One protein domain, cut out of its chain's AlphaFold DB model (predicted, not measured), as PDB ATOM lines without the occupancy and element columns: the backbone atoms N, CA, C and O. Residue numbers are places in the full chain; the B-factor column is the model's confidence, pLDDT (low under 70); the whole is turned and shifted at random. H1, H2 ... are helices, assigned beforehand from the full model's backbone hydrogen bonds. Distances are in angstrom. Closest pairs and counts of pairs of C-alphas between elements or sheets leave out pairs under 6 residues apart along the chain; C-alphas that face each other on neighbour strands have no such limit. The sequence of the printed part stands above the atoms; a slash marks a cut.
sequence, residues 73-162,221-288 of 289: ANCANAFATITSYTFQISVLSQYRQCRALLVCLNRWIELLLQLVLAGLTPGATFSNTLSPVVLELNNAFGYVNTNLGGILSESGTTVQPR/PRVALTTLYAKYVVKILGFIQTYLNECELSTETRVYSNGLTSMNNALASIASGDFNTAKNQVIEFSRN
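What this domain is: This is residues 73 to 162 and 221 to 288 of the 289 residues of an uncharacterized protein of Naegleria fowleri (UniProt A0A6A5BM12). H2, H4, H5 and H6 make an up-and-down bundle, each running against the one before it, with the long H2 on one side. H1 and H3 lie side by side, and H1 packs on H2. The printed part has 158 residues with six named helices, H1 to H6 in order, and no named strand; the class is all helix. It is compact, with a radius of gyration of the C-alphas of 15.7 A, and spans 49 by 31 by 28 A.

How they stand to each other: Start at H2, residues 92 to 120, the hub. H4, residues 221 to 243, touches it opposite ways at a shallow tilt of 21 degrees; the closest C-alphas, Val 116 and Thr 226, are 5.1 A apart. H4 and H5, residues 250 to 271, form a hairpin, closest at C-alphas 234 and 260, 5.8 A. H5 and H6, residues 275 to 286, form another, closest at C-alphas 266 and 278, 4.2 A. H6 touches residues 110 to 120 of H2 alone, closest at C-alphas 275 and 120, 5.9 A. H1, residues 73 to 80, touches residues 97 to 105 of H2 alone at a steep tilt of 60 degrees, closest at C-alphas 75 and 104, 5.4 A. H3, residues 132 to 147, touches H1, closest at C-alphas 140 and 76, 5.9 A. Every O i to N i+4 pair is within hydrogen-bond range in H1, H2, H3, H4 and H6, and 17 of 18 in H5.

Where its parts are: Find C-alpha 92 at (-14.383, -0.680, -33.846); from there H2 runs 41.7 A to C-alpha 120. H4 measures 32.4 A and H5 32.3 A. H6 ends at C-alpha 286, (11.979, -14.848, -38.026).

The domain as a whole: Residues 163 to 220 are not printed, and C-alphas 162 and 221 are 28.6 A apart. The links H1 to H2 and H2 to H3 are long. Look for pLDDT under 70 at residues 73, 128, 149 to 151 and 158 to 162.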
ATOM      1  N   ALA A  73      -8.960 -22.375 -39.984       69.56
ATOM      2  CA  ALA A  73     -10.372 -22.131 -40.285       69.56
ATOM      3  C   ALA A  73     -10.816 -20.709 -39.895       69.56
ATOM      4  O   ALA A  73     -11.547 -20.055 -40.638       69.56
ATOM      5  N   ASN A  74     -10.327 -20.198 -38.764       73.94
ATOM      6  CA  ASN A  74     -10.587 -18.823 -38.342       73.94
ATOM      7  C   ASN A  74      -9.962 -17.807 -39.304       73.94
ATOM      8  O   ASN A  74     -10.576 -16.780 -39.586       73.94
ATOM      9  N   CYS A  75      -8.788 -18.113 -39.854       79.00
ATOM     10  CA  CYS A  75      -8.145 -17.263 -40.849       79.00
ATOM     11  C   CYS A  75      -8.893 -17.255 -42.178       79.00
ATOM     12  O   CYS A  75      -9.166 -16.181 -42.706       79.00
ATOM     13  N   ALA A  76      -9.321 -18.416 -42.678       73.12
ATOM     14  CA  ALA A  76     -10.164 -18.486 -43.869       73.12
ATOM     15  C   ALA A  76     -11.467 -17.680 -43.699       73.12
ATOM     16  O   ALA A  76     -11.844 -16.918 -44.588       73.12
ATOM     17  N   ASN A  77     -12.107 -17.778 -42.529       77.75
ATOM     18  CA  ASN A  77     -13.299 -16.994 -42.215       77.75
ATOM     19  C   ASN A  77     -13.004 -15.488 -42.151       77.75
ATOM     20  O   ASN A  77     -13.782 -14.702 -42.684       77.75
ATOM     21  N   ALA A  78     -11.875 -15.075 -41.563       81.44
ATOM     22  CA  ALA A  78     -11.472 -13.669 -41.538       81.44
ATOM     23  C   ALA A  78     -11.342 -13.110 -42.962       81.44
ATOM     24  O   ALA A  78     -11.904 -12.057 -43.255       81.44
ATOM     25  N   PHE A  79     -10.707 -13.860 -43.868       79.88
ATOM     26  CA  PHE A  79     -10.608 -13.507 -45.286       79.88
ATOM     27  C   PHE A  79     -11.966 -13.437 -45.988       79.88
ATOM     28  O   PHE A  79     -12.215 -12.495 -46.737       79.88
ATOM     29  N   ALA A  80     -12.865 -14.387 -45.722       77.56
ATOM     30  CA  ALA A  80     -14.197 -14.418 -46.326       77.56
ATOM     31  C   ALA A  80     -15.073 -13.215 -45.926       77.56
ATOM     32  O   ALA A  80     -15.996 -12.857 -46.653       77.56
ATOM     33  N   THR A  81     -14.783 -12.577 -44.788       79.56
ATOM     34  CA  THR A  81     -15.505 -11.380 -44.325       79.56
ATOM     35  C   THR A  81     -14.975 -10.062 -44.896       79.56
ATOM     36  O   THR A  81     -15.618  -9.024 -44.717       79.56
ATOM     37  N   ILE A  82     -13.835 -10.073 -45.599       76.81
ATOM     38  CA  ILE A  82     -13.262  -8.868 -46.209       76.81
ATOM     39  C   ILE A  82     -14.081  -8.506 -47.447       76.81
ATOM     40  O   ILE A  82     -14.016  -9.168 -48.479       76.81
ATOM     41  N   THR A  83     -14.839  -7.419 -47.340       72.62
ATOM     42  CA  THR A  83     -15.649  -6.868 -48.440       72.62
ATOM     43  C   THR A  83     -15.024  -5.629 -49.078       72.62
ATOM     44  O   THR A  83     -15.446  -5.215 -50.153       72.62
ATOM     45  N   SER A  84     -14.007  -5.034 -48.444       74.94
ATOM     46  CA  SER A  84     -13.243  -3.906 -48.984       74.94
ATOM     47  C   SER A  84     -11.820  -3.887 -48.419       74.94
ATOM     48  O   SER A  84     -11.566  -4.467 -47.365       74.94
ATOM     49  N   TYR A  85     -10.905  -3.208 -49.112       72.44
ATOM     50  CA  TYR A  85      -9.517  -3.003 -48.678       72.44
ATOM     51  C   TYR A  85      -9.325  -1.743 -47.819       72.44
ATOM     52  O   TYR A  85      -8.205  -1.431 -47.429       72.44
ATOM     53  N   THR A  86     -10.396  -0.995 -47.550       76.56
ATOM     54  CA  THR A  86     -10.357   0.218 -46.729       76.56
ATOM     55  C   THR A  86     -10.983  -0.078 -45.376       76.56
ATOM     56  O   THR A  86     -12.195  -0.280 -45.288       76.56
ATOM     57  N   PHE A  87     -10.171  -0.098 -44.324       81.50
ATOM     58  CA  PHE A  87     -10.646  -0.306 -42.960       81.50
ATOM     59  C   PHE A  87     -10.812   1.040 -42.267       81.50
ATOM     60  O   PHE A  87      -9.846   1.711 -41.948       81.50
ATOM     61  N   GLN A  88     -12.042   1.442 -41.966       84.44
ATOM     62  CA  GLN A  88     -12.268   2.638 -41.165       84.44
ATOM     63  C   GLN A  88     -11.894   2.356 -39.708       84.44
ATOM     64  O   GLN A  88     -12.664   1.749 -38.963       84.44
ATOM     65  N   ILE A  89     -10.726   2.838 -39.278       83.88
ATOM     66  CA  ILE A  89     -10.234   2.681 -37.897       83.88
ATOM     67  C   ILE A  89     -11.160   3.306 -36.839       83.88
ATOM     68  O   ILE A  89     -11.128   2.915 -35.674       83.88
ATOM     69  N   SER A  90     -12.019   4.249 -37.239       87.81
ATOM     70  CA  SER A  90     -13.062   4.828 -36.384       87.81
ATOM     71  C   SER A  90     -14.191   3.841 -36.066       87.81
ATOM     72  O   SER A  90     -14.920   4.027 -35.091       87.81
ATOM     73  N   VAL A  91     -14.333   2.771 -36.853       90.00
ATOM     74  CA  VAL A  91     -15.342   1.730 -36.674       90.00
ATOM     75  C   VAL A  91     -14.701   0.527 -35.984       90.00
ATOM     76  O   VAL A  91     -13.990  -0.271 -36.596       90.00
ATOM     77  N   LEU A  92     -14.993   0.357 -34.690       87.56
ATOM     78  CA  LEU A  92     -14.383  -0.680 -33.846       87.56
ATOM     79  C   LEU A  92     -14.507  -2.101 -34.426       87.56
ATOM     80  O   LEU A  92     -13.595  -2.910 -34.257       87.56
ATOM     81  N   SER A  93     -15.611  -2.427 -35.103       88.19
ATOM     82  CA  SER A  93     -15.788  -3.739 -35.739       88.19
ATOM     83  C   SER A  93     -14.829  -3.956 -36.912       88.19
ATOM     84  O   SER A  93     -14.239  -5.031 -36.998       88.19
ATOM     85  N   GLN A  94     -14.610  -2.944 -37.759       87.50
ATOM     86  CA  GLN A  94     -13.663  -3.020 -38.876       87.50
ATOM     87  C   GLN A  94     -12.221  -3.106 -38.371       87.50
ATOM     88  O   GLN A  94     -11.458  -3.949 -38.836       87.50
ATOM     89  N   TYR A  95     -11.870  -2.324 -37.346       87.75
ATOM     90  CA  TYR A  95     -10.556  -2.419 -36.709       87.75
ATOM     91  C   TYR A  95     -10.296  -3.816 -36.119       87.75
ATOM     92  O   TYR A  95      -9.232  -4.397 -36.331       87.75
ATOM     93  N   ARG A  96     -11.281  -4.409 -35.423       88.69
ATOM     94  CA  ARG A  96     -11.166  -5.780 -34.884       88.69
ATOM     95  C   ARG A  96     -10.979  -6.825 -35.984       88.69
ATOM     96  O   ARG A  96     -10.140  -7.706 -35.821       88.69
ATOM     97  N   GLN A  97     -11.725  -6.723 -37.085       86.50
ATOM     98  CA  GLN A  97     -11.567  -7.614 -38.242       86.50
ATOM     99  C   GLN A  97     -10.169  -7.487 -38.850       86.50
ATOM    100  O   GLN A  97      -9.504  -8.494 -39.080       86.50
ATOM    101  N   CYS A  98      -9.691  -6.256 -39.021       88.75
ATOM    102  CA  CYS A  98      -8.369  -5.997 -39.567       88.75
ATOM    103  C   CYS A  98      -7.244  -6.557 -38.680       88.75
ATOM    104  O   CYS A  98      -6.333  -7.225 -39.165       88.75
ATOM    105  N   ARG A  99      -7.332  -6.370 -37.355       89.81
ATOM    106  CA  ARG A  99      -6.375  -6.960 -36.402       89.81
ATOM    107  C   ARG A  99      -6.417  -8.487 -36.407       89.81
ATOM    108  O   ARG A  99      -5.362  -9.111 -36.370       89.81
ATOM    109  N   ALA A 100      -7.604  -9.089 -36.464       88.56
ATOM    110  CA  ALA A 100      -7.739 -10.544 -36.548       88.56
ATOM    111  C   ALA A 100      -7.079 -11.098 -37.822       88.56
ATOM    112  O   ALA A 100      -6.368 -12.102 -37.765       88.56
ATOM    113  N   LEU A 101      -7.250 -10.403 -38.948       89.44
ATOM    114  CA  LEU A 101      -6.596 -10.732 -40.209       89.44
ATOM    115  C   LEU A 101      -5.067 -10.631 -40.115       89.44
ATOM    116  O   LEU A 101      -4.370 -11.539 -40.562       89.44
ATOM    117  N   LEU A 102      -4.546  -9.569 -39.496       91.69
ATOM    118  CA  LEU A 102      -3.106  -9.380 -39.314       91.69
ATOM    119  C   LEU A 102      -2.480 -10.511 -38.481       91.69
ATOM    120  O   LEU A 102      -1.454 -11.067 -38.867       91.69
ATOM    121  N   VAL A 103      -3.132 -10.916 -37.384       91.25
ATOM    122  CA  VAL A 103      -2.688 -12.055 -36.554       91.25
ATOM    123  C   VAL A 103      -2.661 -13.353 -37.369       91.25
ATOM    124  O   VAL A 103      -1.714 -14.132 -37.274       91.25
ATOM    125  N   CYS A 104      -3.669 -13.569 -38.214       90.50
ATOM    126  CA  CYS A 104      -3.717 -14.711 -39.121       90.50
ATOM    127  C   CYS A 104      -2.571 -14.728 -40.135       90.50
ATOM    128  O   CYS A 104      -1.922 -15.757 -40.328       90.50
ATOM    129  N   LEU A 105      -2.295 -13.581 -40.755       91.81
ATOM    130  CA  LEU A 105      -1.207 -13.453 -41.715       91.81
ATOM    131  C   LEU A 105       0.163 -13.661 -41.061       91.81
ATOM    132  O   LEU A 105       0.991 -14.371 -41.629       91.81
ATOM    133  N   ASN A 106       0.376 -13.140 -39.849       93.06
ATOM    134  CA  ASN A 106       1.594 -13.399 -39.074       93.06
ATOM    135  C   ASN A 106       1.796 -14.892 -38.826       93.06
ATOM    136  O   ASN A 106       2.890 -15.411 -39.035       93.06
ATOM    137  N   ARG A 107       0.729 -15.614 -38.471       91.19
ATOM    138  CA  ARG A 107       0.823 -17.057 -38.252       91.19
ATOM    139  C   ARG A 107       1.229 -17.814 -39.516       91.19
ATOM    140  O   ARG A 107       2.031 -18.744 -39.448       91.19
ATOM    141  N   TRP A 108       0.705 -17.429 -40.678       90.56
ATOM    142  CA  TRP A 108       1.148 -18.015 -41.944       90.56
ATOM    143  C   TRP A 108       2.588 -17.646 -42.289       90.56
ATOM    144  O   TRP A 108       3.316 -18.519 -42.760       90.56
ATOM    145  N   ILE A 109       3.026 -16.412 -42.012       94.50
ATOM    146  CA  ILE A 109       4.430 -16.012 -42.164       94.50
ATOM    147  C   ILE A 109       5.327 -16.928 -41.324       94.50
ATOM    148  O   ILE A 109       6.253 -17.514 -41.877       94.50
ATOM    149  N   GLU A 110       5.037 -17.132 -40.038       93.75
ATOM    150  CA  GLU A 110       5.821 -18.024 -39.168       93.75
ATOM    151  C   GLU A 110       5.942 -19.444 -39.744       93.75
ATOM    152  O   GLU A 110       7.038 -20.004 -39.819       93.75
ATOM    153  N   LEU A 111       4.821 -20.027 -40.182       91.44
ATOM    154  CA  LEU A 111       4.789 -21.380 -40.744       91.44
ATOM    155  C   LEU A 111       5.579 -21.472 -42.056       91.44
ATOM    156  O   LEU A 111       6.333 -22.423 -42.266       91.44
ATOM    157  N   LEU A 112       5.447 -20.476 -42.932       92.38
ATOM    158  CA  LEU A 112       6.212 -20.410 -44.174       92.38
ATOM    159  C   LEU A 112       7.707 -20.227 -43.908       92.38
ATOM    160  O   LEU A 112       8.514 -20.887 -44.555       92.38
ATOM    161  N   LEU A 113       8.092 -19.392 -42.940       95.25
ATOM    162  CA  LEU A 113       9.494 -19.206 -42.562       95.25
ATOM    163  C   LEU A 113      10.113 -20.514 -42.065       95.25
ATOM    164  O   LEU A 113      11.235 -20.836 -42.448       95.25
ATOM    165  N   GLN A 114       9.379 -21.318 -41.291       93.38
ATOM    166  CA  GLN A 114       9.843 -22.649 -40.884       93.38
ATOM    167  C   GLN A 114      10.076 -23.572 -42.088       93.38
ATOM    168  O   GLN A 114      11.105 -24.252 -42.153       93.38
ATOM    169  N   LEU A 115       9.170 -23.562 -43.070       92.31
ATOM    170  CA  LEU A 115       9.330 -24.334 -44.306       92.31
ATOM    171  C   LEU A 115      10.528 -23.847 -45.133       92.31
ATOM    172  O   LEU A 115      11.297 -24.667 -45.632       92.31
ATOM    173  N   VAL A 116      10.734 -22.532 -45.237       94.94
ATOM    174  CA  VAL A 116      11.907 -21.948 -45.900       94.94
ATOM    175  C   VAL A 116      13.191 -22.384 -45.189       94.94
ATOM    176  O   VAL A 116      14.120 -22.861 -45.834       94.94
ATOM    177  N   LEU A 117      13.248 -22.313 -43.856       94.88
ATOM    178  CA  LEU A 117      14.423 -22.727 -43.080       94.88
ATOM    179  C   LEU A 117      14.736 -24.224 -43.220       94.88
ATOM    180  O   LEU A 117      15.910 -24.597 -43.326       94.88
ATOM    181  N   ALA A 118      13.713 -25.081 -43.263       91.81
ATOM    182  CA  ALA A 118      13.878 -26.503 -43.566       91.81
ATOM    183  C   ALA A 118      14.433 -26.707 -44.991       91.81
ATOM    184  O   ALA A 118      15.392 -27.455 -45.207       91.81
ATOM    185  N   GLY A 119      13.894 -25.962 -45.957       92.38
ATOM    186  CA  GLY A 119      14.325 -25.947 -47.352       92.38
ATOM    187  C   GLY A 119      15.741 -25.406 -47.588       92.38
ATOM    188  O   GLY A 119      16.394 -25.796 -48.554       92.38
ATOM    189  N   LEU A 120      16.268 -24.594 -46.668       94.25
ATOM    190  CA  LEU A 120      17.642 -24.076 -46.702       94.25
ATOM    191  C   LEU A 120      18.645 -24.923 -45.904       94.25
ATOM    192  O   LEU A 120      19.840 -24.861 -46.169       94.25
ATOM    193  N   THR A 121      18.206 -25.761 -44.959       92.81
ATOM    194  CA  THR A 121      19.105 -26.532 -44.071       92.81
ATOM    195  C   THR A 121      19.554 -27.872 -44.676       92.81
ATOM    196  O   THR A 121      18.725 -28.774 -44.793       92.81
ATOM    197  N   PRO A 122      20.835 -28.050 -45.061       88.88
ATOM    198  CA  PRO A 122      21.306 -29.281 -45.702       88.88
ATOM    199  C   PRO A 122      20.963 -30.536 -44.885       88.88
ATOM    200  O   PRO A 122      21.106 -30.536 -43.665       88.88
ATOM    201  N   GLY A 123      20.508 -31.596 -45.555       84.44
ATOM    202  CA  GLY A 123      20.160 -32.870 -44.913       84.44
ATOM    203  C   GLY A 123      18.792 -32.915 -44.218       84.44
ATOM    204  O   GLY A 123      18.393 -33.987 -43.770       84.44
ATOM    205  N   ALA A 124      18.048 -31.805 -44.149       84.31
ATOM    206  CA  ALA A 124      16.668 -31.836 -43.673       84.31
ATOM    207  C   ALA A 124      15.781 -32.640 -44.638       84.31
ATOM    208  O   ALA A 124      15.845 -32.452 -45.858       84.31
ATOM    209  N   THR A 125      14.931 -33.512 -44.094       74.25
ATOM    210  CA  THR A 125      13.881 -34.169 -44.872       74.25
ATOM    211  C   THR A 125      12.879 -33.115 -45.323       74.25
ATOM    212  O   THR A 125      12.337 -32.354 -44.522       74.25
ATOM    213  N   PHE A 126      12.665 -33.031 -46.630       71.50
ATOM    214  CA  PHE A 126      11.781 -32.046 -47.232       71.50
ATOM    215  C   PHE A 126      10.736 -32.792 -48.050       71.50
ATOM    216  O   PHE A 126      11.091 -33.635 -48.875       71.50
ATOM    217  N   SER A 127       9.455 -32.540 -47.778       75.88
ATOM    218  CA  SER A 127       8.392 -33.199 -48.532       75.88
ATOM    219  C   SER A 127       8.429 -32.742 -49.987       75.88
ATOM    220  O   SER A 127       8.548 -31.549 -50.262       75.88
ATOM    221  N   ASN A 128       8.252 -33.684 -50.912       67.00
ATOM    222  CA  ASN A 128       8.043 -33.397 -52.335       67.00
ATOM    223  C   ASN A 128       6.568 -33.083 -52.641       67.00
ATOM    224  O   ASN A 128       6.120 -33.205 -53.777       67.00
ATOM    225  N   THR A 129       5.791 -32.722 -51.623       71.00
ATOM    226  CA  THR A 129       4.410 -32.264 -51.753       71.00
ATOM    227  C   THR A 129       4.300 -30.849 -51.215       71.00
ATOM    228  O   THR A 129       5.021 -30.459 -50.291       71.00
ATOM    229  N   LEU A 130       3.382 -30.074 -51.789       75.56
ATOM    230  CA  LEU A 130       3.039 -28.781 -51.224       75.56
ATOM    231  C   LEU A 130       2.538 -28.938 -49.792       75.56
ATOM    232  O   LEU A 130       1.737 -29.822 -49.484       75.56
ATOM    233  N   SER A 131       2.991 -28.035 -48.928       80.62
ATOM    234  CA  SER A 131       2.454 -27.928 -47.578       80.62
ATOM    235  C   SER A 131       0.959 -27.572 -47.623       80.62
ATOM    236  O   SER A 131       0.581 -26.696 -48.409       80.62
ATOM    237  N   PRO A 132       0.116 -28.150 -46.745       81.81
ATOM    238  CA  PRO A 132      -1.281 -27.737 -46.582       81.81
ATOM    239  C   PRO A 132      -1.446 -26.226 -46.366       81.81
ATOM    240  O   PRO A 132      -2.422 -25.644 -46.826       81.81
ATOM    241  N   VAL A 133      -0.448 -25.578 -45.751       81.19
ATOM    242  CA  VAL A 133      -0.410 -24.120 -45.549       81.19
ATOM    243  C   VAL A 133      -0.499 -23.364 -46.878       81.19
ATOM    244  O   VAL A 133      -1.189 -22.355 -46.967       81.19
ATOM    245  N   VAL A 134       0.156 -23.855 -47.937       82.56
ATOM    246  CA  VAL A 134       0.098 -23.213 -49.259       82.56
ATOM    247  C   VAL A 134      -1.271 -23.384 -49.904       82.56
ATOM    248  O   VAL A 134      -1.767 -22.449 -50.523       82.56
ATOM    249  N   LEU A 135      -1.917 -24.537 -49.722       83.69
ATOM    250  CA  LEU A 135      -3.278 -24.747 -50.217       83.69
ATOM    251  C   LEU A 135      -4.279 -23.811 -49.522       83.69
ATOM    252  O   LEU A 135      -5.122 -23.208 -50.185       83.69
ATOM    253  N   GLU A 136      -4.160 -23.638 -48.206       83.88
ATOM    254  CA  GLU A 136      -4.972 -22.677 -47.453       83.88
ATOM    255  C   GLU A 136      -4.730 -21.234 -47.920       83.88
ATOM    256  O   GLU A 136      -5.688 -20.495 -48.151       83.88
ATOM    257  N   LEU A 137      -3.467 -20.850 -48.133       85.31
ATOM    258  CA  LEU A 137      -3.093 -19.536 -48.661       85.31
ATOM    259  C   LEU A 137      -3.638 -19.293 -50.069       85.31
ATOM    260  O   LEU A 137      -4.149 -18.207 -50.338       85.31
ATOM    261  N   ASN A 138      -3.568 -20.289 -50.957       85.19
ATOM    262  CA  ASN A 138      -4.152 -20.217 -52.298       85.19
ATOM    263  C   ASN A 138      -5.651 -19.926 -52.225       85.19
ATOM    264  O   ASN A 138      -6.141 -19.042 -52.923       85.19
ATOM    265  N   ASN A 139      -6.369 -20.642 -51.358       85.50
ATOM    266  CA  ASN A 139      -7.801 -20.442 -51.174       85.50
ATOM    267  C   ASN A 139      -8.091 -19.041 -50.623       85.50
ATOM    268  O   ASN A 139      -8.929 -18.328 -51.172       85.50
ATOM    269  N   ALA A 140      -7.361 -18.610 -49.589       83.81
ATOM    270  CA  ALA A 140      -7.524 -17.293 -48.982       83.81
ATOM    271  C   ALA A 140      -7.260 -16.156 -49.977       83.81
ATOM    272  O   ALA A 140      -8.107 -15.283 -50.159       83.81
ATOM    273  N   PHE A 141      -6.135 -16.191 -50.693       83.38
ATOM    274  CA  PHE A 141      -5.837 -15.197 -51.722       83.38
ATOM    275  C   PHE A 141      -6.754 -15.310 -52.945       83.38
ATOM    276  O   PHE A 141      -7.008 -14.302 -53.597       83.38
ATOM    277  N   GLY A 142      -7.306 -16.489 -53.234       82.88
ATOM    278  CA  GLY A 142      -8.364 -16.670 -54.226       82.88
ATOM    279  C   GLY A 142      -9.638 -15.902 -53.863       82.88
ATOM    280  O   GLY A 142     -10.204 -15.219 -54.720       82.88
ATOM    281  N   TYR A 143     -10.046 -15.930 -52.588       81.50
ATOM    282  CA  TYR A 143     -11.153 -15.107 -52.088       81.50
ATOM    283  C   TYR A 143     -10.853 -13.616 -52.206       81.50
ATOM    284  O   TYR A 143     -11.700 -12.871 -52.698       81.50
ATOM    285  N   VAL A 144      -9.650 -13.185 -51.811       79.75
ATOM    286  CA  VAL A 144      -9.223 -11.785 -51.971       79.75
ATOM    287  C   VAL A 144      -9.307 -11.373 -53.437       79.75
ATOM    288  O   VAL A 144      -9.929 -10.367 -53.755       79.75
ATOM    289  N   ASN A 145      -8.755 -12.178 -54.343       77.25
ATOM    290  CA  ASN A 145      -8.743 -11.864 -55.767       77.25
ATOM    291  C   ASN A 145     -10.158 -11.774 -56.362       77.25
ATOM    292  O   ASN A 145     -10.443 -10.892 -57.172       77.25
ATOM    293  N   THR A 146     -11.053 -12.680 -55.950       80.25
ATOM    294  CA  THR A 146     -12.437 -12.737 -56.443       80.25
ATOM    295  C   THR A 146     -13.258 -11.554 -55.938       80.25
ATOM    296  O   THR A 146     -13.948 -10.908 -56.723       80.25
ATOM    297  N   ASN A 147     -13.166 -11.243 -54.643       78.19
ATOM    298  CA  ASN A 147     -13.964 -10.185 -54.025       78.19
ATOM    299  C   ASN A 147     -13.398  -8.780 -54.281       78.19
ATOM    300  O   ASN A 147     -14.159  -7.817 -54.285       78.19
ATOM    301  N   LEU A 148     -12.086  -8.647 -54.515       70.75
ATOM    302  CA  LEU A 148     -11.425  -7.353 -54.738       70.75
ATOM    303  C   LEU A 148     -11.145  -7.036 -56.218       70.75
ATOM    304  O   LEU A 148     -10.517  -6.022 -56.516       70.75
ATOM    305  N   GLY A 149     -11.624  -7.861 -57.153       68.06
ATOM    306  CA  GLY A 149     -11.658  -7.514 -58.577       68.06
ATOM    307  C   GLY A 149     -10.325  -7.607 -59.331       68.06
ATOM    308  O   GLY A 149     -10.176  -6.966 -60.371       68.06
ATOM    309  N   GLY A 150      -9.359  -8.409 -58.874       67.69
ATOM    310  CA  GLY A 150      -8.127  -8.625 -59.636       67.69
ATOM    311  C   GLY A 150      -7.139  -9.594 -59.000       67.69
ATOM    312  O   GLY A 150      -7.381 -10.142 -57.935       67.69
ATOM    313  N   ILE A 151      -6.024  -9.836 -59.688       63.38
ATOM    314  CA  ILE A 151      -4.983 -10.759 -59.228       63.38
ATOM    315  C   ILE A 151      -3.967  -9.950 -58.425       63.38
ATOM    316  O   ILE A 151      -3.343  -9.032 -58.964       63.38
ATOM    317  N   LEU A 152      -3.782 -10.295 -57.150       73.31
ATOM    318  CA  LEU A 152      -2.640  -9.808 -56.382       73.31
ATOM    319  C   LEU A 152      -1.345 -10.156 -57.125       73.31
ATOM    320  O   LEU A 152      -1.104 -11.322 -57.459       73.31
ATOM    321  N   SER A 153      -0.520  -9.139 -57.378       77.50
ATOM    322  CA  SER A 153       0.809  -9.296 -57.973       77.50
ATOM    323  C   SER A 153       1.675 -10.281 -57.178       77.50
ATOM    324  O   SER A 153       1.384 -10.601 -56.024       77.50
ATOM    325  N   GLU A 154       2.791 -10.732 -57.761       71.81
ATOM    326  CA  GLU A 154       3.757 -11.571 -57.030       71.81
ATOM    327  C   GLU A 154       4.280 -10.892 -55.754       71.81
ATOM    328  O   GLU A 154       4.569 -11.567 -54.771       71.81
ATOM    329  N   SER A 155       4.358  -9.559 -55.757       73.06
ATOM    330  CA  SER A 155       4.735  -8.747 -54.598       73.06
ATOM    331  C   SER A 155       3.604  -8.547 -53.586       73.06
ATOM    332  O   SER A 155       3.862  -8.042 -52.503       73.06
ATOM    333  N   GLY A 156       2.352  -8.876 -53.923       74.31
ATOM    334  CA  GLY A 156       1.176  -8.609 -53.085       74.31
ATOM    335  C   GLY A 156       0.788  -7.130 -52.962       74.31
ATOM    336  O   GLY A 156      -0.136  -6.809 -52.224       74.31
ATOM    337  N   THR A 157       1.471  -6.230 -53.676       73.81
ATOM    338  CA  THR A 157       1.331  -4.770 -53.521       73.81
ATOM    339  C   THR A 157       0.332  -4.127 -54.477       73.81
ATOM    340  O   THR A 157      -0.007  -2.960 -54.320       73.81
ATOM    341  N   THR A 158      -0.109  -4.835 -55.515       69.06
ATOM    342  CA  THR A 158      -1.095  -4.294 -56.455       69.06
ATOM    343  C   THR A 158      -2.093  -5.365 -56.835       69.06
ATOM    344  O   THR A 158      -1.700  -6.454 -57.261       69.06
ATOM    345  N   VAL A 159      -3.375  -5.023 -56.769       65.25
ATOM    346  CA  VAL A 159      -4.415  -5.718 -57.520       65.25
ATOM    347  C   VAL A 159      -4.274  -5.251 -58.963       65.25
ATOM    348  O   VAL A 159      -4.654  -4.130 -59.299       65.25
ATOM    349  N   GLN A 160      -3.666  -6.071 -59.819       60.34
ATOM    350  CA  GLN A 160      -3.769  -5.803 -61.247       60.34
ATOM    351  C   GLN A 160      -5.138  -6.293 -61.719       60.34
ATOM    352  O   GLN A 160      -5.538  -7.404 -61.339       60.34
ATOM    353  N   PRO A 161      -5.857  -5.515 -62.559       58.81
ATOM    354  CA  PRO A 161      -6.941  -6.083 -63.344       58.81
ATOM    355  C   PRO A 161      -6.362  -7.327 -63.993       58.81
ATOM    356  O   PRO A 161      -5.286  -7.227 -64.588       58.81
ATOM    357  N   ARG A 162      -7.002  -8.488 -63.797       58.28
ATOM    358  CA  ARG A 162      -6.523  -9.754 -64.365       58.28
ATOM    359  C   ARG A 162      -6.125  -9.464 -65.814       58.28
ATOM    360  O   ARG A 162      -7.022  -9.083 -66.572       58.28
ATOM    361  N   PRO A 221      13.816 -29.829 -56.668       91.19
ATOM    362  CA  PRO A 221      12.459 -29.532 -56.204       91.19
ATOM    363  C   PRO A 221      12.463 -28.850 -54.835       91.19
ATOM    364  O   PRO A 221      11.622 -27.999 -54.552       91.19
ATOM    365  N   ARG A 222      13.472 -29.151 -54.011       91.50
ATOM    366  CA  ARG A 222      13.711 -28.500 -52.723       91.50
ATOM    367  C   ARG A 222      13.958 -27.000 -52.878       91.50
ATOM    368  O   ARG A 222      13.319 -26.213 -52.188       91.50
ATOM    369  N   VAL A 223      14.851 -26.594 -53.785       93.62
ATOM    370  CA  VAL A 223      15.134 -25.169 -54.045       93.62
ATOM    371  C   VAL A 223      13.905 -24.478 -54.636       93.62
ATOM    372  O   VAL A 223      13.568 -23.373 -54.209       93.62
ATOM    373  N   ALA A 224      13.190 -25.142 -55.548       94.06
ATOM    374  CA  ALA A 224      11.966 -24.612 -56.144       94.06
ATOM    375  C   ALA A 224      10.880 -24.334 -55.088       94.06
ATOM    376  O   ALA A 224      10.373 -23.217 -55.002       94.06
ATOM    377  N   LEU A 225      10.584 -25.307 -54.222       92.25
ATOM    378  CA  LEU A 225       9.613 -25.143 -53.139       92.25
ATOM    379  C   LEU A 225      10.066 -24.121 -52.089       92.25
ATOM    380  O   LEU A 225       9.259 -23.321 -51.627       92.25
ATOM    381  N   THR A 226      11.356 -24.090 -51.746       93.94
ATOM    382  CA  THR A 226      11.910 -23.072 -50.832       93.94
ATOM    383  C   THR A 226      11.703 -21.666 -51.391       93.94
ATOM    384  O   THR A 226      11.259 -20.768 -50.676       93.94
ATOM    385  N   THR A 227      11.965 -21.485 -52.687       96.00
ATOM    386  CA  THR A 227      11.742 -20.218 -53.395       96.00
ATOM    387  C   THR A 227      10.258 -19.863 -53.421       96.00
ATOM    388  O   THR A 227       9.901 -18.715 -53.171       96.00
ATOM    389  N   LEU A 228       9.384 -20.846 -53.661       94.25
ATOM    390  CA  LEU A 228       7.932 -20.657 -53.672       94.25
ATOM    391  C   LEU A 228       7.428 -20.164 -52.312       94.25
ATOM    392  O   LEU A 228       6.703 -19.173 -52.243       94.25
ATOM    393  N   TYR A 229       7.852 -20.809 -51.225       94.69
ATOM    394  CA  TYR A 229       7.478 -20.413 -49.867       94.69
ATOM    395  C   TYR A 229       8.023 -19.026 -49.506       94.69
ATOM    396  O   TYR A 229       7.303 -18.220 -48.920       94.69
ATOM    397  N   ALA A 230       9.251 -18.695 -49.914       96.00
ATOM    398  CA  ALA A 230       9.818 -17.363 -49.710       96.00
ATOM    399  C   ALA A 230       9.053 -16.275 -50.490       96.00
ATOM    400  O   ALA A 230       8.743 -15.226 -49.924       96.00
ATOM    401  N   LYS A 231       8.670 -16.537 -51.751       94.88
ATOM    402  CA  LYS A 231       7.801 -15.635 -52.527       94.88
ATOM    403  C   LYS A 231       6.437 -15.444 -51.860       94.88
ATOM    404  O   LYS A 231       5.908 -14.338 -51.866       94.88
ATOM    405  N   TYR A 232       5.889 -16.484 -51.236       93.19
ATOM    406  CA  TYR A 232       4.656 -16.373 -50.458       93.19
ATOM    407  C   TYR A 232       4.779 -15.416 -49.274       93.19
ATOM    408  O   TYR A 232       3.899 -14.582 -49.076       93.19
ATOM    409  N   VAL A 233       5.874 -15.496 -48.517       95.25
ATOM    410  CA  VAL A 233       6.135 -14.559 -47.415       95.25
ATOM    411  C   VAL A 233       6.219 -13.124 -47.938       95.25
ATOM    412  O   VAL A 233       5.569 -12.244 -47.382       95.25
ATOM    413  N   VAL A 234       6.948 -12.889 -49.036       95.31
ATOM    414  CA  VAL A 234       7.028 -11.570 -49.695       95.31
ATOM    415  C   VAL A 234       5.641 -11.061 -50.090       95.31
ATOM    416  O   VAL A 234       5.302  -9.921 -49.785       95.31
ATOM    417  N   LYS A 235       4.817 -11.916 -50.702       91.94
ATOM    418  CA  LYS A 235       3.447 -11.585 -51.109       91.94
ATOM    419  C   LYS A 235       2.558 -11.222 -49.918       91.94
ATOM    420  O   LYS A 235       1.812 -10.251 -49.994       91.94
ATOM    421  N   ILE A 236       2.642 -11.969 -48.813       92.69
ATOM    422  CA  ILE A 236       1.892 -11.659 -47.587       92.69
ATOM    423  C   ILE A 236       2.363 -10.326 -46.996       92.69
ATOM    424  O   ILE A 236       1.533  -9.489 -46.660       92.69
ATOM    425  N   LEU A 237       3.675 -10.101 -46.901       94.81
ATOM    426  CA  LEU A 237       4.229  -8.858 -46.363       94.81
ATOM    427  C   LEU A 237       3.829  -7.643 -47.200       94.81
ATOM    428  O   LEU A 237       3.394  -6.641 -46.642       94.81
ATOM    429  N   GLY A 238       3.905  -7.740 -48.528       92.44
ATOM    430  CA  GLY A 238       3.448  -6.666 -49.406       92.44
ATOM    431  C   GLY A 238       1.946  -6.408 -49.287       92.44
ATOM    432  O   GLY A 238       1.534  -5.248 -49.288       92.44
ATOM    433  N   PHE A 239       1.134  -7.458 -49.103       91.00
ATOM    434  CA  PHE A 239      -0.298  -7.312 -48.834       91.00
ATOM    435  C   PHE A 239      -0.554  -6.571 -47.515       91.00
ATOM    436  O   PHE A 239      -1.326  -5.615 -47.499       91.00
ATOM    437  N   ILE A 240       0.125  -6.971 -46.435       92.50
ATOM    438  CA  ILE A 240       0.046  -6.317 -45.121       92.50
ATOM    439  C   ILE A 240       0.392  -4.826 -45.252       92.50
ATOM    440  O   ILE A 240      -0.446  -3.977 -44.958       92.50
ATOM    441  N   GLN A 241       1.555  -4.505 -45.823       92.25
ATOM    442  CA  GLN A 241       2.021  -3.122 -45.948       92.25
ATOM    443  C   GLN A 241       1.144  -2.243 -46.841       92.25
ATOM    444  O   GLN A 241       1.095  -1.028 -46.656       92.25
ATOM    445  N   THR A 242       0.498  -2.829 -47.846       89.56
ATOM    446  CA  THR A 242      -0.310  -2.068 -48.805       89.56
ATOM    447  C   THR A 242      -1.732  -1.862 -48.301       89.56
ATOM    448  O   THR A 242      -2.283  -0.777 -48.460       89.56
ATOM    449  N   TYR A 243      -2.334  -2.903 -47.723       87.75
ATOM    450  CA  TYR A 243      -3.772  -2.939 -47.456       87.75
ATOM    451  C   TYR A 243      -4.130  -2.927 -45.972       87.75
ATOM    452  O   TYR A 243      -5.266  -2.608 -45.634       87.75
ATOM    453  N   LEU A 244      -3.197  -3.280 -45.086       90.31
ATOM    454  CA  LEU A 244      -3.430  -3.357 -43.640       90.31
ATOM    455  C   LEU A 244      -2.624  -2.328 -42.844       90.31
ATOM    456  O   LEU A 244      -2.680  -2.350 -41.617       90.31
ATOM    457  N   ASN A 245      -1.928  -1.406 -43.514       90.31
ATOM    458  CA  ASN A 245      -1.105  -0.370 -42.881       90.31
ATOM    459  C   ASN A 245      -1.865   0.468 -41.837       90.31
ATOM    460  O   ASN A 245      -1.295   0.827 -40.813       90.31
ATOM    461  N   GLU A 246      -3.153   0.745 -42.053       88.75
ATOM    462  CA  GLU A 246      -3.990   1.498 -41.107       88.75
ATOM    463  C   GLU A 246      -4.255   0.736 -39.796       88.75
ATOM    464  O   GLU A 246      -4.645   1.326 -38.790       88.75
ATOM    465  N   CYS A 247      -4.031  -0.576 -39.790       88.62
ATOM    466  CA  CYS A 247      -4.278  -1.464 -38.656       88.62
ATOM    467  C   CYS A 247      -2.995  -1.905 -37.943       88.62
ATOM    468  O   CYS A 247      -3.058  -2.591 -36.912       88.62
ATOM    469  N   GLU A 248      -1.843  -1.545 -38.502       88.75
ATOM    470  CA  GLU A 248      -0.535  -1.822 -37.935       88.75
ATOM    471  C   GLU A 248      -0.219  -0.852 -36.801       88.75
ATOM    472  O   GLU A 248      -0.461   0.356 -36.863       88.75
ATOM    473  N   LEU A 249       0.395  -1.380 -35.749       89.69
ATOM    474  CA  LEU A 249       1.092  -0.548 -34.784       89.69
ATOM    475  C   LEU A 249       2.411  -0.070 -35.401       89.69
ATOM    476  O   LEU A 249       3.061  -0.803 -36.141       89.69
ATOM    477  N   SER A 250       2.874   1.123 -35.018       88.19
ATOM    478  CA  SER A 250       4.142   1.685 -35.528       88.19
ATOM    479  C   SER A 250       5.348   0.734 -35.414       88.19
ATOM    480  O   SER A 250       6.254   0.763 -36.249       88.19
ATOM    481  N   THR A 251       5.366  -0.132 -34.397       90.62
ATOM    482  CA  THR A 251       6.392  -1.165 -34.215       90.62
ATOM    483  C   THR A 251       6.289  -2.291 -35.243       90.62
ATOM    484  O   THR A 251       7.320  -2.767 -35.710       90.62
ATOM    485  N   GLU A 252       5.074  -2.694 -35.616       93.19
ATOM    486  CA  GLU A 252       4.804  -3.766 -36.583       93.19
ATOM    487  C   GLU A 252       5.160  -3.322 -38.007       93.19
ATOM    488  O   GLU A 252       5.845  -4.055 -38.716       93.19
ATOM    489  N   THR A 253       4.838  -2.081 -38.389       93.50
ATOM    490  CA  THR A 253       5.200  -1.525 -39.707       93.50
ATOM    491  C   THR A 253       6.697  -1.636 -39.992       93.50
ATOM    492  O   THR A 253       7.118  -2.006 -41.092       93.50
ATOM    493  N   ARG A 254       7.534  -1.366 -38.979       94.44
ATOM    494  CA  ARG A 254       8.990  -1.504 -39.108       94.44
ATOM    495  C   ARG A 254       9.409  -2.963 -39.283       94.44
ATOM    496  O   ARG A 254      10.296  -3.236 -40.088       94.44
ATOM    497  N   VAL A 255       8.787  -3.885 -38.546       95.12
ATOM    498  CA  VAL A 255       9.042  -5.328 -38.672       95.12
ATOM    499  C   VAL A 255       8.704  -5.801 -40.083       95.12
ATOM    500  O   VAL A 255       9.545  -6.439 -40.714       95.12
ATOM    501  N   TYR A 256       7.542  -5.431 -40.623       95.44
ATOM    502  CA  TYR A 256       7.128  -5.858 -41.960       95.44
ATOM    503  C   TYR A 256       7.988  -5.256 -43.071       95.44
ATOM    504  O   TYR A 256       8.380  -5.973 -43.989       95.44
ATOM    505  N   SER A 257       8.373  -3.982 -42.960       95.25
ATOM    506  CA  SER A 257       9.255  -3.338 -43.945       95.25
ATOM    507  C   SER A 257      10.655  -3.943 -43.972       95.25
ATOM    508  O   SER A 257      11.217  -4.204 -45.043       95.25
ATOM    509  N   ASN A 258      11.226  -4.195 -42.794       95.56
ATOM    510  CA  ASN A 258      12.520  -4.857 -42.685       95.56
ATOM    511  C   ASN A 258      12.423  -6.311 -43.155       95.56
ATOM    512  O   ASN A 258      13.310  -6.795 -43.856       95.56
ATOM    513  N   GLY A 259      11.317  -6.981 -42.832       95.81
ATOM    514  CA  GLY A 259      11.008  -8.329 -43.281       95.81
ATOM    515  C   GLY A 259      10.943  -8.456 -44.791       95.81
ATOM    516  O   GLY A 259      11.580  -9.342 -45.355       95.81
ATOM    517  N   LEU A 260      10.252  -7.533 -45.463       95.69
ATOM    518  CA  LEU A 260      10.138  -7.529 -46.918       95.69
ATOM    519  C   LEU A 260      11.517  -7.376 -47.573       95.69
ATOM    520  O   LEU A 260      11.856  -8.109 -48.501       95.69
ATOM    521  N   THR A 261      12.339  -6.464 -47.050       96.19
ATOM    522  CA  THR A 261      13.721  -6.272 -47.514       96.19
ATOM    523  C   THR A 261      14.560  -7.533 -47.293       96.19
ATOM    524  O   THR A 261      15.221  -8.002 -48.218       96.19
ATOM    525  N   SER A 262      14.498  -8.121 -46.093       96.69
ATOM    526  CA  SER A 262      15.239  -9.339 -45.749       96.69
ATOM    527  C   SER A 262      14.850 -10.518 -46.645       96.69
ATOM    528  O   SER A 262      15.718 -11.197 -47.190       96.69
ATOM    529  N   MET A 263      13.552 -10.721 -46.886       97.38
ATOM    530  CA  MET A 263      13.063 -11.814 -47.725       97.38
ATOM    531  C   MET A 263      13.404 -11.629 -49.207       97.38
ATOM    532  O   MET A 263      13.736 -12.607 -49.876       97.38
ATOM    533  N   ASN A 264      13.401 -10.397 -49.722       96.38
ATOM    534  CA  ASN A 264      13.877 -10.122 -51.080       96.38
ATOM    535  C   ASN A 264      15.382 -10.400 -51.223       96.38
ATOM    536  O   ASN A 264      15.809 -11.011 -52.203       96.38
ATOM    537  N   ASN A 265      16.181 -10.034 -50.216       97.25
ATOM    538  CA  ASN A 265      17.604 -10.370 -50.186       97.25
ATOM    539  C   ASN A 265      17.832 -11.891 -50.083       97.25
ATOM    540  O   ASN A 265      18.735 -12.425 -50.732       97.25
ATOM    541  N   ALA A 266      16.981 -12.603 -49.334       97.50
ATOM    542  CA  ALA A 266      17.018 -14.060 -49.238       97.50
ATOM    543  C   ALA A 266      16.695 -14.720 -50.578       97.50
ATOM    544  O   ALA A 266      17.406 -15.634 -50.986       97.50
ATOM    545  N   LEU A 267      15.688 -14.228 -51.306       97.00
ATOM    546  CA  LEU A 267      15.379 -14.694 -52.660       97.00
ATOM    547  C   LEU A 267      16.555 -14.482 -53.622       97.00
ATOM    548  O   LEU A 267      16.889 -15.395 -54.378       97.00
ATOM    549  N   ALA A 268      17.220 -13.326 -53.564       97.00
ATOM    550  CA  ALA A 268      18.417 -13.067 -54.364       97.00
ATOM    551  C   ALA A 268      19.560 -14.044 -54.024       97.00
ATOM    552  O   ALA A 268      20.197 -14.587 -54.926       97.00
ATOM    553  N   SER A 269      19.764 -14.328 -52.736       97.81
ATOM    554  CA  SER A 269      20.790 -15.268 -52.258       97.81
ATOM    555  C   SER A 269      20.475 -16.722 -52.645       97.81
ATOM    556  O   SER A 269      21.370 -17.474 -53.025       97.81
ATOM    557  N   ILE A 270      19.197 -17.126 -52.622       96.31
ATOM    558  CA  ILE A 270      18.746 -18.434 -53.128       96.31
ATOM    559  C   ILE A 270      19.036 -18.550 -54.626       96.31
ATOM    560  O   ILE A 270      19.568 -19.568 -55.066       96.31
ATOM    561  N   ALA A 271      18.731 -17.505 -55.400       94.69
ATOM    562  CA  ALA A 271      18.963 -17.481 -56.841       94.69
ATOM    563  C   ALA A 271      20.457 -17.563 -57.204       94.69
ATOM    564  O   ALA A 271      20.803 -18.171 -58.214       94.69
ATOM    565  N   SER A 272      21.347 -17.007 -56.373       96.50
ATOM    566  CA  SER A 272      22.802 -17.123 -56.548       96.50
ATOM    567  C   SER A 272      23.404 -18.413 -55.973       96.50
ATOM    568  O   SER A 272      24.610 -18.620 -56.094       96.50
ATOM    569  N   GLY A 273      22.603 -19.271 -55.332       95.62
ATOM    570  CA  GLY A 273      23.062 -20.500 -54.677       95.62
ATOM    571  C   GLY A 273      23.737 -20.299 -53.311       95.62
ATOM    572  O   GLY A 273      24.265 -21.260 -52.752       95.62
ATOM    573  N   ASP A 274      23.706 -19.090 -52.738       97.12
ATOM    574  CA  ASP A 274      24.227 -18.813 -51.392       97.12
ATOM    575  C   ASP A 274      23.156 -19.084 -50.321       97.12
ATOM    576  O   ASP A 274      22.550 -18.188 -49.721       97.12
ATOM    577  N   PHE A 275      22.909 -20.372 -50.077       96.38
ATOM    578  CA  PHE A 275      21.890 -20.819 -49.126       96.38
ATOM    579  C   PHE A 275      22.211 -20.457 -47.668       96.38
ATOM    580  O   PHE A 275      21.293 -20.364 -46.852       96.38
ATOM    581  N   ASN A 276      23.484 -20.234 -47.323       96.94
ATOM    582  CA  ASN A 276      23.883 -19.845 -45.969       96.94
ATOM    583  C   ASN A 276      23.504 -18.389 -45.685       96.94
ATOM    584  O   ASN A 276      22.896 -18.106 -44.651       96.94
ATOM    585  N   THR A 277      23.802 -17.481 -46.617       97.88
ATOM    586  CA  THR A 277      23.379 -16.079 -46.517       97.88
ATOM    587  C   THR A 277      21.857 -15.971 -46.515       97.88
ATOM    588  O   THR A 277      21.304 -15.323 -45.622       97.88
ATOM    589  N   ALA A 278      21.170 -16.693 -47.411       97.75
ATOM    590  CA  ALA A 278      19.707 -16.755 -47.422       97.75
ATOM    591  C   ALA A 278      19.149 -17.214 -46.065       97.75
ATOM    592  O   ALA A 278      18.241 -16.597 -45.510       97.75
ATOM    593  N   LYS A 279      19.722 -18.276 -45.486       97.19
ATOM    594  CA  LYS A 279      19.296 -18.811 -44.187       97.19
ATOM    595  C   LYS A 279      19.462 -17.784 -43.072       97.19
ATOM    596  O   LYS A 279      18.558 -17.639 -42.255       97.19
ATOM    597  N   ASN A 280      20.583 -17.066 -43.037       97.44
ATOM    598  CA  ASN A 280      20.832 -16.051 -42.014       97.44
ATOM    599  C   ASN A 280      19.825 -14.896 -42.094       97.44
ATOM    600  O   ASN A 280      19.309 -14.481 -41.059       97.44
ATOM    601  N   GLN A 281      19.484 -14.444 -43.302       97.75
ATOM    602  CA  GLN A 281      18.469 -13.408 -43.527       97.75
ATOM    603  C   GLN A 281      17.078 -13.859 -43.053       97.75
ATOM    604  O   GLN A 281      16.380 -13.120 -42.356       97.75
ATOM    605  N   VAL A 282      16.701 -15.106 -43.355       97.12
ATOM    606  CA  VAL A 282      15.426 -15.690 -42.909       97.12
ATOM    607  C   VAL A 282      15.384 -15.840 -41.382       97.12
ATOM    608  O   VAL A 282      14.367 -15.514 -40.778       97.12
ATOM    609  N   ILE A 283      16.480 -16.271 -40.743       96.88
ATOM    610  CA  ILE A 283      16.582 -16.365 -39.274       96.88
ATOM    611  C   ILE A 283      16.485 -14.984 -38.619       96.88
ATOM    612  O   ILE A 283      15.851 -14.832 -37.577       96.88
ATOM    613  N   GLU A 284      17.148 -13.976 -39.183       95.81
ATOM    614  CA  GLU A 284      17.081 -12.612 -38.662       95.81
ATOM    615  C   GLU A 284      15.648 -12.084 -38.717       95.81
ATOM    616  O   GLU A 284      15.149 -11.548 -37.729       95.81
ATOM    617  N   PHE A 285      14.958 -12.297 -39.837       96.50
ATOM    618  CA  PHE A 285      13.562 -11.909 -39.963       96.50
ATOM    619  C   PHE A 285      12.658 -12.686 -38.996       96.50
ATOM    620  O   PHE A 285      11.873 -12.070 -38.281       96.50
ATOM    621  N   SER A 286      12.825 -14.007 -38.883       95.94
ATOM    622  CA  SER A 286      11.979 -14.848 -38.026       95.94
ATOM    623  C   SER A 286      12.091 -14.546 -36.531       95.94
ATOM    624  O   SER A 286      11.262 -15.012 -35.765       95.94
ATOM    625  N   ARG A 287      13.136 -13.840 -36.081       94.50
ATOM    626  CA  ARG A 287      13.259 -13.391 -34.680       94.50
ATOM    627  C   ARG A 287      12.463 -12.119 -34.388       94.50
ATOM    628  O   ARG A 287      12.299 -11.781 -33.221       94.50
ATOM    629  N   ASN A 288      12.071 -11.391 -35.431       91.69
ATOM    630  CA  ASN A 288      11.423 -10.088 -35.326       91.69
ATOM    631  C   ASN A 288       9.908 -10.142 -35.576       91.69
ATOM    632  O   ASN A 288       9.237  -9.167 -35.245       91.69
TER     633      ASN A 288